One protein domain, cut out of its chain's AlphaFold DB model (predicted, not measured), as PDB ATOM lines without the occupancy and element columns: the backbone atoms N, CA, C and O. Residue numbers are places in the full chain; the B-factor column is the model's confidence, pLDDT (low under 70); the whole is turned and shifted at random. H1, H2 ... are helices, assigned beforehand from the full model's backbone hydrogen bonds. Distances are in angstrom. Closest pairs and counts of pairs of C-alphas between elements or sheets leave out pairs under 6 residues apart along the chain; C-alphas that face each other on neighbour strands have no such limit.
ATOM      1  N   HIS A 209     279.015 278.671 270.944       96.69
ATOM      2  CA  HIS A 209     277.816 278.778 270.112       96.69
ATOM      3  C   HIS A 209     277.529 280.210 269.618       96.69
ATOM      4  O   HIS A 209     277.137 280.399 268.467       96.69
ATOM      5  N   PHE A 210     277.701 281.227 270.468       96.44
ATOM      6  CA  PHE A 210     277.486 282.634 270.120       96.44
ATOM      7  C   PHE A 210     278.499 283.125 269.079       96.44
ATOM      8  O   PHE A 210     278.093 283.693 268.067       96.44
ATOM      9  N   VAL A 211     279.794 282.873 269.295       94.44
ATOM     10  CA  VAL A 211     280.876 283.241 268.368       94.44
ATOM     11  C   VAL A 211     280.696 282.531 267.025       94.44
ATOM     12  O   VAL A 211     280.705 283.193 265.988       94.44
ATOM     13  N   ASP A 212     280.429 281.225 267.028       94.69
ATOM     14  CA  ASP A 212     280.212 280.443 265.804       94.69
ATOM     15  C   ASP A 212     279.003 280.949 264.996       94.69
ATOM     16  O   ASP A 212     279.074 281.052 263.769       94.69
ATOM     17  N   PHE A 213     277.915 281.351 265.665       95.75
ATOM     18  CA  PHE A 213     276.759 281.967 265.004       95.75
ATOM     19  C   PHE A 213     277.079 283.345 264.405       95.75
ATOM     20  O   PHE A 213     276.616 283.658 263.307       95.75
ATOM     21  N   LEU A 214     277.872 284.170 265.100       93.62
ATOM     22  CA  LEU A 214     278.318 285.463 264.578       93.62
ATOM     23  C   LEU A 214     279.157 285.273 263.301       93.62
ATOM     24  O   LEU A 214     278.808 285.835 262.262       93.62
ATOM     25  N   PHE A 215     280.154 284.384 263.321       91.12
ATOM     26  CA  PHE A 215     280.956 284.029 262.141       91.12
ATOM     27  C   PHE A 215     280.109 283.462 260.989       91.12
ATOM     28  O   PHE A 215     280.255 283.887 259.841       91.12
ATOM     29  N   PHE A 216     279.176 282.547 261.278       93.38
ATOM     30  CA  PHE A 216     278.253 281.976 260.286       93.38
ATOM     31  C   PHE A 216     277.420 283.051 259.563       93.38
ATOM     32  O   PHE A 216     277.088 282.896 258.382       93.38
ATOM     33  N   MET A 217     277.084 284.137 260.266       94.06
ATOM     34  CA  MET A 217     276.327 285.274 259.742       94.06
ATOM     35  C   MET A 217     277.228 286.300 259.031       94.06
ATOM     36  O   MET A 217     276.849 286.789 257.968       94.06
ATOM     37  N   GLU A 218     278.438 286.581 259.534       91.25
ATOM     38  CA  GLU A 218     279.436 287.435 258.859       91.25
ATOM     39  C   GLU A 218     279.823 286.854 257.490       91.25
ATOM     40  O   GLU A 218     279.785 287.568 256.488       91.25
ATOM     41  N   ALA A 219     280.044 285.536 257.406       91.38
ATOM     42  CA  ALA A 219     280.301 284.811 256.156       91.38
ATOM     43  C   ALA A 219     279.143 284.875 255.132       91.38
ATOM     44  O   ALA A 219     279.308 284.492 253.977       91.38
ATOM     45  N   ARG A 220     277.962 285.360 255.545       94.00
ATOM     46  CA  ARG A 220     276.777 285.605 254.701       94.00
ATOM     47  C   ARG A 220     276.469 287.100 254.538       94.00
ATOM     48  O   ARG A 220     275.387 287.454 254.078       94.00
ATOM     49  N   ASN A 221     277.399 287.975 254.938       92.50
ATOM     50  CA  ASN A 221     277.246 289.432 255.003       92.50
ATOM     51  C   ASN A 221     276.009 289.891 255.816       92.50
ATOM     52  O   ASN A 221     275.418 290.941 255.556       92.50
ATOM     53  N   ALA A 222     275.595 289.100 256.809       94.06
ATOM     54  CA  ALA A 222     274.386 289.319 257.593       94.06
ATOM     55  C   ALA A 222     274.713 289.868 258.993       94.06
ATOM     56  O   ALA A 222     275.434 289.258 259.788       94.06
ATOM     57  N   LYS A 223     274.158 291.035 259.337       93.94
ATOM     58  CA  LYS A 223     274.373 291.656 260.653       93.94
ATOM     59  C   LYS A 223     273.453 291.051 261.711       93.94
ATOM     60  O   LYS A 223     272.237 291.006 261.545       93.94
ATOM     61  N   VAL A 224     274.043 290.631 262.830       95.00
ATOM     62  CA  VAL A 224     273.322 290.041 263.959       95.00
ATOM     63  C   VAL A 224     272.910 291.129 264.946       95.00
ATOM     64  O   VAL A 224     273.669 292.050 265.238       95.00
ATOM     65  N   SER A 225     271.699 290.982 265.468       94.38
ATOM     66  CA  SER A 225     271.007 291.889 266.388       94.38
ATOM     67  C   SER A 225     270.406 291.094 267.548       94.38
ATOM     68  O   SER A 225     270.209 289.881 267.418       94.38
ATOM     69  N   ILE A 226     270.050 291.742 268.664       94.94
ATOM     70  CA  ILE A 226     269.538 291.025 269.850       94.94
ATOM     71  C   ILE A 226     268.259 290.222 269.543       94.94
ATOM     72  O   ILE A 226     268.033 289.155 270.110       94.94
ATOM     73  N   SER A 227     267.454 290.661 268.570       93.69
ATOM     74  CA  SER A 227     266.244 289.957 268.128       93.69
ATOM     75  C   SER A 227     266.508 288.605 267.447       93.69
ATOM     76  O   SER A 227     265.614 287.762 267.448       93.69
ATOM     77  N   HIS A 228     267.714 288.334 266.927       95.62
ATOM     78  CA  HIS A 228     268.059 287.006 266.389       95.62
ATOM     79  C   HIS A 228     268.074 285.925 267.482       95.62
ATOM     80  O   HIS A 228     267.714 284.774 267.230       95.62
ATOM     81  N   PHE A 229     268.414 286.299 268.718       96.38
ATOM     82  CA  PHE A 229     268.461 285.385 269.861       96.38
ATOM     83  C   PHE A 229     267.072 285.017 270.406       96.38
ATOM     84  O   PHE A 229     266.967 284.070 271.181       96.38
ATOM     85  N   ARG A 230     266.003 285.685 269.939       93.50
ATOM     86  CA  ARG A 230     264.606 285.367 270.288       93.50
ATOM     87  C   ARG A 230     264.166 283.992 269.772       93.50
ATOM     88  O   ARG A 230     263.448 283.289 270.469       93.50
ATOM     89  N   HIS A 231     264.591 283.609 268.562       92.19
ATOM     90  CA  HIS A 231     264.249 282.315 267.945       92.19
ATOM     91  C   HIS A 231     265.298 281.799 266.942       92.19
ATOM     92  O   HIS A 231     265.547 280.594 266.883       92.19
ATOM     93  N   THR A 232     265.892 282.679 266.126       95.25
ATOM     94  CA  THR A 232     266.771 282.296 265.004       95.25
ATOM     95  C   THR A 232     268.016 281.548 265.472       95.25
ATOM     96  O   THR A 232     268.353 280.519 264.895       95.25
ATOM     97  N   PHE A 233     268.638 282.001 266.565       96.69
ATOM     98  CA  PHE A 233     269.799 281.346 267.173       96.69
ATOM     99  C   PHE A 233     269.516 279.887 267.573       96.69
ATOM    100  O   PHE A 233     270.268 278.992 267.201       96.69
ATOM    101  N   LYS A 234     268.385 279.612 268.245       95.25
ATOM    102  CA  LYS A 234     268.002 278.238 268.619       95.25
ATOM    103  C   LYS A 234     267.687 277.366 267.399       95.25
ATOM    104  O   LYS A 234     268.028 276.188 267.402       95.25
ATOM    105  N   LYS A 235     267.066 277.930 266.354       96.00
ATOM    106  CA  LYS A 235     266.840 277.214 265.085       96.00
ATOM    107  C   LYS A 235     268.160 276.824 264.417       96.00
ATOM    108  O   LYS A 235     268.290 275.683 263.995       96.00
ATOM    109  N   TRP A 236     269.123 277.745 264.358       96.50
ATOM    110  CA  TRP A 236     270.466 277.473 263.843       96.50
ATOM    111  C   TRP A 236     271.162 276.372 264.657       96.50
ATOM    112  O   TRP A 236     271.535 275.359 264.083       96.50
ATOM    113  N   LEU A 237     271.199 276.486 265.989       95.94
ATOM    114  CA  LEU A 237     271.814 275.484 266.871       95.94
ATOM    115  C   LEU A 237     271.297 274.054 266.652       95.94
ATOM    116  O   LEU A 237     272.087 273.117 266.565       95.94
ATOM    117  N   VAL A 238     269.975 273.884 266.541       95.06
ATOM    118  CA  VAL A 238     269.353 272.569 266.311       95.06
ATOM    119  C   VAL A 238     269.680 272.016 264.919       95.06
ATOM    120  O   VAL A 238     269.828 270.807 264.772       95.06
ATOM    121  N   LEU A 239     269.838 272.877 263.907       95.06
ATOM    122  CA  LEU A 239     270.269 272.470 262.565       95.06
ATOM    123  C   LEU A 239     271.771 272.142 262.498       95.06
ATOM    124  O   LEU A 239     272.156 271.269 261.730       95.06
ATOM    125  N   THR A 240     272.607 272.824 263.286       94.44
ATOM    126  CA  THR A 240     274.069 272.660 263.267       94.44
ATOM    127  C   THR A 240     274.553 271.475 264.101       94.44
ATOM    128  O   THR A 240     275.444 270.762 263.656       94.44
ATOM    129  N   HIS A 241     273.976 271.232 265.284       93.69
ATOM    130  CA  HIS A 241     274.449 270.185 266.206       93.69
ATOM    131  C   HIS A 241     273.475 268.999 266.368       93.69
ATOM    132  O   HIS A 241     273.788 268.029 267.062       93.69
ATOM    133  N   GLY A 242     272.297 269.058 265.733       89.12
ATOM    134  CA  GLY A 242     271.347 267.946 265.645       89.12
ATOM    135  C   GLY A 242     270.989 267.326 267.001       89.12
ATOM    136  O   GLY A 242     270.534 268.007 267.920       89.12
ATOM    137  N   THR A 243     271.197 266.013 267.116       89.44
ATOM    138  CA  THR A 243     270.929 265.209 268.322       89.44
ATOM    139  C   THR A 243     272.191 264.885 269.129       89.44
ATOM    140  O   THR A 243     272.180 263.942 269.921       89.44
ATOM    141  N   ALA A 244     273.294 265.625 268.946       92.94
ATOM    142  CA  ALA A 244     274.545 265.357 269.656       92.94
ATOM    143  C   ALA A 244     274.318 265.324 271.189       92.94
ATOM    144  O   ALA A 244     273.680 266.242 271.728       92.94
ATOM    145  N   PRO A 245     274.806 264.304 271.932       93.38
ATOM    146  CA  PRO A 245     274.450 264.128 273.343       93.38
ATOM    147  C   PRO A 245     274.818 265.319 274.234       93.38
ATOM    148  O   PRO A 245     273.999 265.747 275.047       93.38
ATOM    149  N   ALA A 246     276.009 265.897 274.045       91.94
ATOM    150  CA  ALA A 246     276.462 267.070 274.795       91.94
ATOM    151  C   ALA A 246     275.574 268.301 274.530       91.94
ATOM    152  O   ALA A 246     275.074 268.904 275.479       91.94
ATOM    153  N   PHE A 247     275.284 268.607 273.259       94.88
ATOM    154  CA  PHE A 247     274.370 269.688 272.870       94.88
ATOM    155  C   PHE A 247     272.965 269.498 273.457       94.88
ATOM    156  O   PHE A 247     272.387 270.423 274.026       94.88
ATOM    157  N   THR A 248     272.428 268.279 273.385       94.38
ATOM    158  CA  THR A 248     271.087 267.957 273.893       94.38
ATOM    159  C   THR A 248     271.011 268.137 275.415       94.38
ATOM    160  O   THR A 248     270.033 268.682 275.931       94.38
ATOM    161  N   GLN A 249     272.059 267.746 276.150       94.12
ATOM    162  CA  GLN A 249     272.165 267.970 277.597       94.12
ATOM    163  C   GLN A 249     272.368 269.452 277.955       94.12
ATOM    164  O   GLN A 249     271.766 269.926 278.920       94.12
ATOM    165  N   TRP A 250     273.173 270.190 277.182       95.69
ATOM    166  CA  TRP A 250     273.369 271.635 277.334       95.69
ATOM    167  C   TRP A 250     272.051 272.394 277.136       95.69
ATOM    168  O   TRP A 250     271.640 273.169 278.004       95.69
ATOM    169  N   LEU A 251     271.333 272.107 276.046       94.69
ATOM    170  CA  LEU A 251     270.082 272.773 275.695       94.69
ATOM    171  C   LEU A 251     268.964 272.459 276.699       94.69
ATOM    172  O   LEU A 251     268.192 273.349 277.050       94.69
ATOM    173  N   LYS A 252     268.904 271.228 277.228       94.94
ATOM    174  CA  LYS A 252     267.904 270.817 278.232       94.94
ATOM    175  C   LYS A 252     267.970 271.634 279.533       94.94
ATOM    176  O   LYS A 252     266.956 271.740 280.219       94.94
ATOM    177  N   LYS A 253     269.117 272.242 279.872       94.06
ATOM    178  CA  LYS A 253     269.244 273.135 281.044       94.06
ATOM    179  C   LYS A 253     268.550 274.495 280.850       94.06
ATOM    180  O   LYS A 253     268.280 275.171 281.840       94.06
ATOM    181  N   HIS A 254     268.253 274.892 279.609       94.50
ATOM    182  CA  HIS A 254     267.667 276.184 279.249       94.50
ATOM    183  C   HIS A 254     266.296 275.980 278.566       94.50
ATOM    184  O   HIS A 254     266.223 275.833 277.341       94.50
ATOM    185  N   PRO A 255     265.184 275.962 279.330       88.69
ATOM    186  CA  PRO A 255     263.864 275.583 278.815       88.69
ATOM    187  C   PRO A 255     263.292 276.589 277.804       88.69
ATOM    188  O   PRO A 255     262.467 276.223 276.968       88.69
ATOM    189  N   SER A 256     263.741 277.847 277.843       89.94
ATOM    190  CA  SER A 256     263.308 278.888 276.910       89.94
ATOM    191  C   SER A 256     263.776 278.620 275.469       89.94
ATOM    192  O   SER A 256     264.821 278.010 275.207       89.94
ATOM    193  N   ASN A 257     262.998 279.116 274.503       91.25
ATOM    194  CA  ASN A 257     263.439 279.255 273.111       91.25
ATOM    195  C   ASN A 257     264.238 280.543 272.867       91.25
ATOM    196  O   ASN A 257     265.014 280.603 271.915       91.25
ATOM    197  N   ASP A 258     264.042 281.533 273.735       95.00
ATOM    198  CA  ASP A 258     264.637 282.857 273.670       95.00
ATOM    199  C   ASP A 258     265.896 282.917 274.542       95.00
ATOM    200  O   ASP A 258     265.829 282.714 275.755       95.00
ATOM    201  N   PHE A 259     267.033 283.197 273.910       96.88
ATOM    202  CA  PHE A 259     268.341 283.326 274.548       96.88
ATOM    203  C   PHE A 259     268.707 284.776 274.902       96.88
ATOM    204  O   PHE A 259     269.773 284.987 275.474       96.88
ATOM    205  N   ARG A 260     267.876 285.789 274.604       96.81
ATOM    206  CA  ARG A 260     268.206 287.214 274.834       96.81
ATOM    207  C   ARG A 260     268.648 287.482 276.273       96.81
ATOM    208  O   ARG A 260     269.669 288.131 276.478       96.81
ATOM    209  N   THR A 261     267.936 286.954 277.264       95.69
ATOM    210  CA  THR A 261     268.307 287.079 278.685       95.69
ATOM    211  C   THR A 261     269.631 286.378 279.004       95.69
ATOM    212  O   THR A 261     270.458 286.958 279.703       95.69
ATOM    213  N   SER A 262     269.892 285.197 278.436       96.25
ATOM    214  CA  SER A 262     271.163 284.466 278.580       96.25
ATOM    215  C   SER A 262     272.352 285.200 277.950       96.25
ATOM    216  O   SER A 262     273.430 285.237 278.547       96.25
ATOM    217  N   ILE A 263     272.158 285.843 276.793       97.06
ATOM    218  CA  ILE A 263     273.170 286.703 276.162       97.06
ATOM    219  C   ILE A 263     273.449 287.930 277.038       97.06
ATOM    220  O   ILE A 263     274.602 288.210 277.347       97.06
ATOM    221  N   ILE A 264     272.415 288.641 277.498       96.50
ATOM    222  CA  ILE A 264     272.596 289.867 278.293       96.50
ATOM    223  C   ILE A 264     273.153 289.591 279.692       96.50
ATOM    224  O   ILE A 264     273.970 290.367 280.193       96.50
ATOM    225  N   ALA A 265     272.801 288.461 280.309       95.12
ATOM    226  CA  ALA A 265     273.375 288.062 281.586       95.12
ATOM    227  C   ALA A 265     274.904 287.899 281.511       95.12
ATOM    228  O   ALA A 265     275.601 288.318 282.437       95.12
ATOM    229  N   ASN A 266     275.412 287.367 280.395       95.69
ATOM    230  CA  ASN A 266     276.820 287.016 280.190       95.69
ATOM    231  C   ASN A 266     277.553 287.955 279.209       95.69
ATOM    232  O   ASN A 266     278.671 287.663 278.794       95.69
ATOM    233  N   LEU A 267     276.952 289.091 278.837       94.62
ATOM    234  CA  LEU A 267     277.351 289.896 277.673       94.62
ATOM    235  C   LEU A 267     278.829 290.312 277.649       94.62
ATOM    236  O   LEU A 267     279.452 290.305 276.593       94.62
ATOM    237  N   ALA A 268     279.396 290.653 278.807       92.50
ATOM    238  CA  ALA A 268     280.797 291.054 278.910       92.50
ATOM    239  C   ALA A 268     281.780 289.887 278.703       92.50
ATOM    240  O   ALA A 268     282.883 290.109 278.212       92.50
ATOM    241  N   PHE A 269     281.373 288.655 279.027       94.00
ATOM    242  CA  PHE A 269     282.142 287.449 278.719       94.00
ATOM    243  C   PHE A 269     282.080 287.180 277.215       94.00
ATOM    244  O   PHE A 269     283.109 287.076 276.564       94.00
ATOM    245  N   LEU A 270     280.875 287.218 276.638       94.50
ATOM    246  CA  LEU A 270     280.665 287.046 275.198       94.50
ATOM    247  C   LEU A 270     281.432 288.082 274.357       94.50
ATOM    248  O   LEU A 270     281.950 287.740 273.299       94.50
ATOM    249  N   TRP A 271     281.548 289.328 274.831       91.69
ATOM    250  CA  TRP A 271     282.394 290.356 274.215       91.69
ATOM    251  C   TRP A 271     283.895 290.050 274.359       91.69
ATOM    252  O   TRP A 271     284.623 290.178 273.376       91.69
ATOM    253  N   LYS A 272     284.363 289.617 275.543       90.56
ATOM    254  CA  LYS A 272     285.763 289.208 275.773       90.56
ATOM    255  C   LYS A 272     286.175 288.098 274.803       90.56
ATOM    256  O   LYS A 272     287.120 288.281 274.045       90.56
ATOM    257  N   GLU A 273     285.414 287.009 274.764       91.69
ATOM    258  CA  GLU A 273     285.688 285.858 273.898       91.69
ATOM    259  C   GLU A 273     285.670 286.248 272.411       91.69
ATOM    260  O   GLU A 273     286.638 286.028 271.685       91.69
ATOM    261  N   TYR A 274     284.608 286.921 271.959       89.44
ATOM    262  CA  TYR A 274     284.457 287.326 270.561       89.44
ATOM    263  C   TYR A 274     285.545 288.315 270.096       89.44
ATOM    264  O   TYR A 274     286.039 288.205 268.973       89.44
ATOM    265  N   THR A 275     285.965 289.258 270.950       88.06
ATOM    266  CA  THR A 275     287.088 290.165 270.636       88.06
ATOM    267  C   THR A 275     288.449 289.474 270.684       88.06
ATOM    268  O   THR A 275     289.321 289.851 269.903       88.06
ATOM    269  N   GLY A 276     288.626 288.456 271.533       85.12
ATOM    270  CA  GLY A 276     289.835 287.633 271.580       85.12
ATOM    271  C   GLY A 276     290.035 286.799 270.312       85.12
ATOM    272  O   GLY A 276     291.142 286.754 269.786       85.12
ATOM    273  N   VAL A 277     288.959 286.208 269.780       83.50
ATOM    274  CA  VAL A 277     289.003 285.358 268.576       83.50
ATOM    275  C   VAL A 277     289.177 286.167 267.275       83.50
ATOM    276  O   VAL A 277     289.873 285.721 266.368       83.50
ATOM    277  N   LEU A 278     288.576 287.361 267.158       74.19
ATOM    278  CA  LEU A 278     288.627 288.179 265.925       74.19
ATOM    279  C   LEU A 278     289.642 289.328 265.919       74.19
ATOM    280  O   LEU A 278     289.920 289.897 264.858       74.19
ATOM    281  N   GLY A 279     290.121 289.743 267.090       71.75
ATOM    282  CA  GLY A 279     290.768 291.039 267.274       71.75
ATOM    283  C   GLY A 279     289.789 292.223 267.181       71.75
ATOM    284  O   GLY A 279     288.718 292.169 266.569       71.75
ATOM    285  N   HIS A 280     290.168 293.353 267.787       67.50
ATOM    286  CA  HIS A 280     289.280 294.516 267.945       67.50
ATOM    287  C   HIS A 280     288.718 295.101 266.635       67.50
ATOM    288  O   HIS A 280     287.619 295.650 266.650       67.50
TER     289      HIS A 280
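What this domain is: This is residues 209 to 280 of the 1156 residues of the protein "Cytosine-specific methyltransferase" of Ustilaginoidea virens (UniProt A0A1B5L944). Six short helices are gathered into a rounded body with few contacts between them: H1 sits nearest the middle, with H3 on one side of it and H6 on another, while H2 and H5 meet as a pair beside these. H4 lies out at one end near H3, and the turn there, residues 241 to 246, sticks out. The printed part has 72 residues, with H1 to H6 in that order along the chain and no named strand; the class is all helix. The whole is compact, with a radius of gyration of the C-alphas of 12.4 A and spans of 33 by 26 by 22 A.

Where its parts are: Find C-alpha 209 at (277.816, 278.778, 270.112); from there H1, residues 209 to 218, runs 14.3 A. Next come H2, residues 226 to 230, and H3, residues 232 to 241, which is 14.4 A long. Look for C-alpha 245 at (274.450, 264.128, 273.343), where H4, residues 245 to 252, begins and runs 10.6 A. H5 follows at residues 260 to 265. The longest helix, H6, residues 267 to 278, runs 16.4 A to C-alpha 278 at (288.627, 288.179, 265.925).

How they stand to each other: Begin at H1, where Val 211 and Tyr 274 are the closest C-alphas to H6, 5.9 A apart. H1 and H6 touch at a steep tilt of 55 degrees, the same way, and H6 does so with residues 270 to 274 alone. H1 and H3 only just touch, with 3 pairs of C-alphas within 8 A, the closest being Phe 213 and Phe 233 at 7.3 A; they are about perpendicular at 76 degrees. H2 and H3 meet only through their link. H2 touches H5, the closest C-alphas being Phe 229 and Arg 260, 5.3 A apart. H3 and H4 are close but not clearly touching, with the closest C-alphas, His 241 and Phe 247, 6.7 A apart, at a shallow tilt of 22 degrees, opposite ways. H5 and H6 are also close but not clearly touching, at 88 degrees, about perpendicular; their closest C-alphas, Ile 263 and Leu 270, are 7.6 A apart. H4 is apart from H1, for instance. In H1, H3, H4, H5 and H6 every O i to N i+4 pair is within hydrogen-bond range; in H2 it is 0 of 1, with 2 of 2 O i to N i+3 pairs within range.

The domain as a whole: Look at Thr 243 and His 280 for the two C-alphas farthest apart, at 34.6 A. The printed part has no cut, and no link is long. The mean pLDDT of the printed part is 92.7, and residue 280 is the one residue under 70.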